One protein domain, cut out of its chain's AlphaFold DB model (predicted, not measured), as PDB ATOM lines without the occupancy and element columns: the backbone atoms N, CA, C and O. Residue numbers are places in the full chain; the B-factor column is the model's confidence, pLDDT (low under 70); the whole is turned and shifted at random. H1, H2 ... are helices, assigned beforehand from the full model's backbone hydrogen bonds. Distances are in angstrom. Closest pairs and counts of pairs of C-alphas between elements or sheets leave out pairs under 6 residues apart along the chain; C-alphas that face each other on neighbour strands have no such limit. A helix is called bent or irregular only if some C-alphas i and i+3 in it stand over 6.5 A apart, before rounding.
ATOM      1  N   ALA A 191     237.997 302.392 252.306       97.38
ATOM      2  CA  ALA A 191     239.393 302.093 252.612       97.38
ATOM      3  C   ALA A 191     239.877 300.749 252.043       97.38
ATOM      4  O   ALA A 191     241.009 300.669 251.575       97.38
ATOM      5  N   ILE A 192     239.046 299.700 252.052       97.25
ATOM      6  CA  ILE A 192     239.484 298.393 251.543       97.25
ATOM      7  C   ILE A 192     239.653 298.410 250.021       97.25
ATOM      8  O   ILE A 192     240.618 297.849 249.516       97.25
ATOM      9  N   PHE A 193     238.767 299.106 249.306       97.19
ATOM     10  CA  PHE A 193     238.847 299.251 247.857       97.19
ATOM     11  C   PHE A 193     240.108 300.019 247.463       97.19
ATOM     12  O   PHE A 193     240.823 299.589 246.568       97.19
ATOM     13  N   LEU A 194     240.445 301.085 248.195       97.62
ATOM     14  CA  LEU A 194     241.673 301.856 247.978       97.62
ATOM     15  C   LEU A 194     242.952 301.048 248.243       97.62
ATOM     16  O   LEU A 194     243.938 301.227 247.536       97.62
ATOM     17  N   ILE A 195     242.951 300.172 249.253       98.06
ATOM     18  CA  ILE A 195     244.115 299.340 249.598       98.06
ATOM     19  C   ILE A 195     244.303 298.197 248.595       98.06
ATOM     20  O   ILE A 195     245.432 297.912 248.204       98.06
ATOM     21  N   VAL A 196     243.214 297.531 248.205       97.75
ATOM     22  CA  VAL A 196     243.255 296.408 247.255       97.75
ATOM     23  C   VAL A 196     243.451 296.907 245.821       97.75
ATOM     24  O   VAL A 196     244.115 296.251 245.027       97.75
ATOM     25  N   GLY A 197     242.929 298.090 245.498       97.44
ATOM     26  CA  GLY A 197     243.044 298.710 244.178       97.44
ATOM     27  C   GLY A 197     241.976 298.271 243.174       97.44
ATOM     28  O   GLY A 197     242.038 298.695 242.023       97.44
ATOM     29  N   ASP A 198     241.003 297.448 243.582       97.44
ATOM     30  CA  ASP A 198     239.931 296.978 242.704       97.44
ATOM     31  C   ASP A 198     238.644 296.587 243.455       97.44
ATOM     32  O   ASP A 198     238.670 295.824 244.423       97.44
ATOM     33  N   THR A 199     237.493 297.071 242.974       97.25
ATOM     34  CA  THR A 199     236.169 296.789 243.562       97.25
ATOM     35  C   THR A 199     235.766 295.322 243.436       97.25
ATOM     36  O   THR A 199     235.245 294.730 244.386       97.25
ATOM     37  N   LEU A 200     236.031 294.706 242.283       96.75
ATOM     38  CA  LEU A 200     235.625 293.330 242.021       96.75
ATOM     39  C   LEU A 200     236.458 292.329 242.830       96.75
ATOM     40  O   LEU A 200     235.899 291.373 243.373       96.75
ATOM     41  N   GLU A 201     237.766 292.557 242.954       97.69
ATOM     42  CA  GLU A 201     238.635 291.751 243.815       97.69
ATOM     43  C   GLU A 201     238.159 291.785 245.275       97.69
ATOM     44  O   GLU A 201     238.029 290.733 245.910       97.69
ATOM     45  N   VAL A 202     237.796 292.967 245.790       97.12
ATOM     46  CA  VAL A 202     237.205 293.097 247.131       97.12
ATOM     47  C   VAL A 202     235.897 292.323 247.242       97.12
ATOM     48  O   VAL A 202     235.715 291.588 248.212       97.12
ATOM     49  N   ALA A 203     234.991 292.439 246.270       96.12
ATOM     50  CA  ALA A 203     233.709 291.738 246.309       96.12
ATOM     51  C   ALA A 203     233.889 290.207 246.334       96.12
ATOM     52  O   ALA A 203     233.229 289.504 247.107       96.12
ATOM     53  N   GLN A 204     234.836 289.681 245.551       96.31
ATOM     54  CA  GLN A 204     235.194 288.259 245.559       96.31
ATOM     55  C   GLN A 204     235.816 287.826 246.890       96.31
ATOM     56  O   GLN A 204     235.456 286.775 247.429       96.31
ATOM     57  N   ALA A 205     236.716 288.640 247.448       96.12
ATOM     58  CA  ALA A 205     237.312 288.391 248.754       96.12
ATOM     59  C   ALA A 205     236.248 288.400 249.864       96.12
ATOM     60  O   ALA A 205     236.211 287.484 250.686       96.12
ATOM     61  N   TYR A 206     235.330 289.369 249.851       95.12
ATOM     62  CA  TYR A 206     234.234 289.465 250.814       95.12
ATOM     63  C   TYR A 206     233.328 288.233 250.738       95.12
ATOM     64  O   TYR A 206     233.018 287.624 251.760       95.12
ATOM     65  N   HIS A 207     232.960 287.800 249.527       94.44
ATOM     66  CA  HIS A 207     232.168 286.588 249.332       94.44
ATOM     67  C   HIS A 207     232.868 285.332 249.875       94.44
ATOM     68  O   HIS A 207     232.215 284.489 250.488       94.44
ATOM     69  N   LYS A 208     234.189 285.228 249.688       95.69
ATOM     70  CA  LYS A 208     234.997 284.080 250.116       95.69
ATOM     71  C   LYS A 208     235.231 284.022 251.627       95.69
ATOM     72  O   LYS A 208     235.222 282.930 252.188       95.69
ATOM     73  N   PHE A 209     235.513 285.160 252.264       96.50
ATOM     74  CA  PHE A 209     236.033 285.189 253.634       96.50
ATOM     75  C   PHE A 209     234.997 285.557 254.699       96.50
ATOM     76  O   PHE A 209     235.187 285.189 255.857       96.50
ATOM     77  N   MET A 210     233.921 286.270 254.349       95.00
ATOM     78  CA  MET A 210     232.904 286.679 255.324       95.00
ATOM     79  C   MET A 210     231.824 285.605 255.534       95.00
ATOM     80  O   MET A 210     231.554 284.813 254.623       95.00
ATOM     81  N   PRO A 211     231.170 285.584 256.714       92.50
ATOM     82  CA  PRO A 211     230.058 284.684 257.007       92.50
ATOM     83  C   PRO A 211     228.963 284.682 255.930       92.50
ATOM     84  O   PRO A 211     228.768 285.648 255.188       92.50
ATOM     85  N   ARG A 212     228.229 283.571 255.803       87.81
ATOM     86  CA  ARG A 212     227.198 283.425 254.758       87.81
ATOM     87  C   ARG A 212     226.000 284.350 254.960       87.81
ATOM     88  O   ARG A 212     225.390 284.737 253.977       87.81
ATOM     89  N   ASP A 213     225.702 284.713 256.194       88.19
ATOM     90  CA  ASP A 213     224.643 285.636 256.599       88.19
ATOM     91  C   ASP A 213     225.020 287.120 256.438       88.19
ATOM     92  O   ASP A 213     224.130 287.969 256.406       88.19
ATOM     93  N   ALA A 214     226.305 287.445 256.257       89.56
ATOM     94  CA  ALA A 214     226.738 288.805 255.948       89.56
ATOM     95  C   ALA A 214     226.283 289.213 254.538       89.56
ATOM     96  O   ALA A 214     226.599 288.553 253.548       89.56
ATOM     97  N   LYS A 215     225.550 290.321 254.429       90.31
ATOM     98  CA  LYS A 215     225.057 290.823 253.142       90.31
ATOM     99  C   LYS A 215     226.204 291.306 252.253       90.31
ATOM    100  O   LYS A 215     227.080 292.043 252.697       90.31
ATOM    101  N   ARG A 216     226.195 290.905 250.981       93.31
ATOM    102  CA  ARG A 216     227.160 291.332 249.959       93.31
ATOM    103  C   ARG A 216     226.666 292.642 249.351       93.31
ATOM    104  O   ARG A 216     226.106 292.641 248.260       93.31
ATOM    105  N   LEU A 217     226.841 293.727 250.106       94.38
ATOM    106  CA  LEU A 217     226.541 295.104 249.698       94.38
ATOM    107  C   LEU A 217     227.847 295.836 249.382       94.38
ATOM    108  O   LEU A 217     228.671 296.021 250.284       94.38
ATOM    109  N   MET A 218     228.055 296.205 248.119       96.38
ATOM    110  CA  MET A 218     229.335 296.731 247.627       96.38
ATOM    111  C   MET A 218     229.223 298.189 247.194       96.38
ATOM    112  O   MET A 218     228.429 298.495 246.317       96.38
ATOM    113  N   LEU A 219     230.083 299.057 247.734       96.81
ATOM    114  CA  LEU A 219     230.194 300.434 247.248       96.81
ATOM    115  C   LEU A 219     230.772 300.460 245.827       96.81
ATOM    116  O   LEU A 219     231.780 299.803 245.556       96.81
ATOM    117  N   VAL A 220     230.151 301.236 244.941       97.19
ATOM    118  CA  VAL A 220     230.500 301.328 243.508       97.19
ATOM    119  C   VAL A 220     231.098 302.677 243.104       97.19
ATOM    120  O   VAL A 220     231.514 302.850 241.968       97.19
ATOM    121  N   ASP A 221     231.220 303.606 244.044       96.94
ATOM    122  CA  ASP A 221     231.594 305.011 243.849       96.94
ATOM    123  C   ASP A 221     233.069 305.306 244.193       96.94
ATOM    124  O   ASP A 221     233.441 306.435 244.502       96.94
ATOM    125  N   THR A 222     233.948 304.291 244.184       96.88
ATOM    126  CA  THR A 222     235.364 304.481 244.574       96.88
ATOM    127  C   THR A 222     236.291 304.833 243.408       96.88
ATOM    128  O   THR A 222     237.140 305.710 243.558       96.88
ATOM    129  N   PHE A 223     236.189 304.134 242.272       95.88
ATOM    130  CA  PHE A 223     237.174 304.247 241.183       95.88
ATOM    131  C   PHE A 223     236.574 304.639 239.839       95.88
ATOM    132  O   PHE A 223     237.098 305.541 239.187       95.88
ATOM    133  N   LYS A 224     235.530 303.935 239.400       94.88
ATOM    134  CA  LYS A 224     234.893 304.183 238.106       94.88
ATOM    135  C   LYS A 224     233.492 304.743 238.292       94.88
ATOM    136  O   LYS A 224     233.030 304.899 239.417       94.88
ATOM    137  N   ASP A 225     232.854 305.022 237.163       97.81
ATOM    138  CA  ASP A 225     231.434 305.344 237.099       97.81
ATOM    139  C   ASP A 225     230.594 304.232 237.748       97.81
ATOM    140  O   ASP A 225     230.853 303.036 237.556       97.81
ATOM    141  N   GLU A 226     229.585 304.631 238.517       97.94
ATOM    142  CA  GLU A 226     228.766 303.728 239.314       97.94
ATOM    143  C   GLU A 226     228.013 302.723 238.437       97.94
ATOM    144  O   GLU A 226     227.827 301.576 238.850       97.94
ATOM    145  N   VAL A 227     227.609 303.099 237.215       98.00
ATOM    146  CA  VAL A 227     226.948 302.183 236.273       98.00
ATOM    147  C   VAL A 227     227.933 301.122 235.793       98.00
ATOM    148  O   VAL A 227     227.588 299.939 235.752       98.00
ATOM    149  N   GLU A 228     229.165 301.521 235.466       97.62
ATOM    150  CA  GLU A 228     230.206 300.590 235.023       97.62
ATOM    151  C   GLU A 228     230.552 299.576 236.123       97.62
ATOM    152  O   GLU A 228     230.532 298.367 235.872       97.62
ATOM    153  N   GLU A 229     230.825 300.039 237.347       97.19
ATOM    154  CA  GLU A 229     231.164 299.133 238.453       97.19
ATOM    155  C   GLU A 229     229.986 298.244 238.856       97.19
ATOM    156  O   GLU A 229     230.170 297.050 239.099       97.19
ATOM    157  N   THR A 230     228.760 298.767 238.831       97.81
ATOM    158  CA  THR A 230     227.557 297.963 239.085       97.81
ATOM    159  C   THR A 230     227.446 296.789 238.120       97.81
ATOM    160  O   THR A 230     227.266 295.647 238.551       97.81
ATOM    161  N   LEU A 231     227.557 297.046 236.812       97.81
ATOM    162  CA  LEU A 231     227.447 296.001 235.793       97.81
ATOM    163  C   LEU A 231     228.571 294.972 235.937       97.81
ATOM    164  O   LEU A 231     228.316 293.768 235.884       97.81
ATOM    165  N   ARG A 232     229.794 295.440 236.204       97.00
ATOM    166  CA  ARG A 232     230.971 294.596 236.421       97.00
ATOM    167  C   ARG A 232     230.806 293.656 237.621       97.00
ATOM    168  O   ARG A 232     231.160 292.477 237.535       97.00
ATOM    169  N   LEU A 233     230.260 294.150 238.734       97.25
ATOM    170  CA  LEU A 233     229.968 293.337 239.916       97.25
ATOM    171  C   LEU A 233     228.824 292.352 239.657       97.25
ATOM    172  O   LEU A 233     228.951 291.171 239.991       97.25
ATOM    173  N   ALA A 234     227.733 292.811 239.042       97.31
ATOM    174  CA  ALA A 234     226.561 291.989 238.759       97.31
ATOM    175  C   ALA A 234     226.884 290.828 237.805       97.31
ATOM    176  O   ALA A 234     226.443 289.706 238.045       97.31
ATOM    177  N   GLU A 235     227.702 291.057 236.773       97.25
ATOM    178  CA  GLU A 235     228.130 290.008 235.839       97.25
ATOM    179  C   GLU A 235     228.931 288.905 236.546       97.25
ATOM    180  O   GLU A 235     228.767 287.719 236.249       97.25
ATOM    181  N   LYS A 236     229.788 289.275 237.510       96.75
ATOM    182  CA  LYS A 236     230.701 288.319 238.142       96.75
ATOM    183  C   LYS A 236     230.139 287.632 239.384       96.75
ATOM    184  O   LYS A 236     230.439 286.454 239.590       96.75
ATOM    185  N   LEU A 237     229.387 288.346 240.223       95.19
ATOM    186  CA  LEU A 237     228.791 287.798 241.448       95.19
ATOM    187  C   LEU A 237     227.372 287.265 241.214       95.19
ATOM    188  O   LEU A 237     226.944 286.355 241.927       95.19
ATOM    189  N   GLY A 238     226.648 287.793 240.223       95.12
ATOM    190  CA  GLY A 238     225.292 287.365 239.898       95.12
ATOM    191  C   GLY A 238     224.380 287.352 241.135       95.12
ATOM    192  O   GLY A 238     224.370 288.324 241.891       95.12
ATOM    193  N   PRO A 239     223.660 286.246 241.408       94.38
ATOM    194  CA  PRO A 239     222.765 286.135 242.564       94.38
ATOM    195  C   PRO A 239     223.438 286.256 243.940       94.38
ATOM    196  O   PRO A 239     222.739 286.350 244.944       94.38
ATOM    197  N   ALA A 240     224.773 286.196 244.015       93.44
ATOM    198  CA  ALA A 240     225.502 286.352 245.272       93.44
ATOM    199  C   ALA A 240     225.698 287.822 245.688       93.44
ATOM    200  O   ALA A 240     226.167 288.058 246.801       93.44
ATOM    201  N   LEU A 241     225.385 288.788 244.815       95.56
ATOM    202  CA  LEU A 241     225.397 290.219 245.120       95.56
ATOM    203  C   LEU A 241     224.030 290.620 245.693       95.56
ATOM    204  O   LEU A 241     223.033 290.614 244.976       95.56
TER     205      LEU A 241
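AT A GLANCE: This is residues 191 to 241 of the 244 residues of the protein "Nicotinate phosphoribosyltransferase" of Zhaonella formicivorans (UniProt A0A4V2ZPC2). Two helices, H2 and H3, lie side by side and run the same way, and the long link between them, residues 210 to 225, runs back along the pair from the end of H2 to the start of H3. The short helix H1 makes a corner with H2 at the end where H2 begins, and residues 208 to 213, where H2 ends and the link sets off, stick out. The printed part has 51 residues with three named helices, in the order H1, H2, H3, and no named strand; the class is all helix. The whole is compact, with a radius of gyration of the C-alphas of 10.4 A, and it spans 28 by 23 by 13 A.

IN THESE COORDINATES: Find C-alpha 191 at (239.393, 302.093, 252.612); here the printed part begins, and with it H1, residues 191 to 196, 8.7 A from first to last C-alpha. After Gly 197 and Asp 198, look for C-alpha 199 at (236.169, 296.789, 243.562), where H2 begins; it takes in residues 199 to 209 and is 15.4 A long. Read on through residues 210 to 225, which hold no named element, to H3, residues 226 to 240, the longest helix at 15 residues and 18.7 A. H3 ends at C-alpha 240, at (225.502, 286.352, 245.272), and Leu 241 follows it. H3 is irregular: its C-alphas 236 and 239 are 9.3 A apart, and its line is a rough one.

HOW THE PARTS SIT: Start at H1, which touches H2 only at the corner by their link; the closest C-alphas are those of Phe 193 and Thr 199, 5.6 A apart. The lines of H1 and H2 are about perpendicular, at 85 degrees. Next compare H2 with H3: they touch, with 8 pairs of C-alphas within 8 A, and the closest C-alphas are those of Leu 200 and Leu 233, 6.0 A apart. H2 and H3 run the same way at a shallow tilt of 24 degrees, with their centres 12.0 A apart. H1 and H3 are apart. Look now at the backbone O and N atoms: in H1 and H2 every O i to N i+4 pair is within hydrogen-bond range, and in H3 9 of 11 are.

THE WHOLE: The two C-alphas farthest apart are those of Pro 211 and Asp 225, 28.7 A, and both residues belong to the long link from H2 to H3. That link has 16 residues, and its C-alphas lie 5 to 16 A from the mean of the C-alphas. The link from H1 to H2 is tight, with 2 residues. Residues 208 to 213, of which 208 and 209 belong to H2, stand free. From C-alpha 191 to C-alpha 241 is 19.8 A, and the printed part has no cut. The mean pLDDT of the printed part is 95.9 in this predicted model, and no printed residue is under 70.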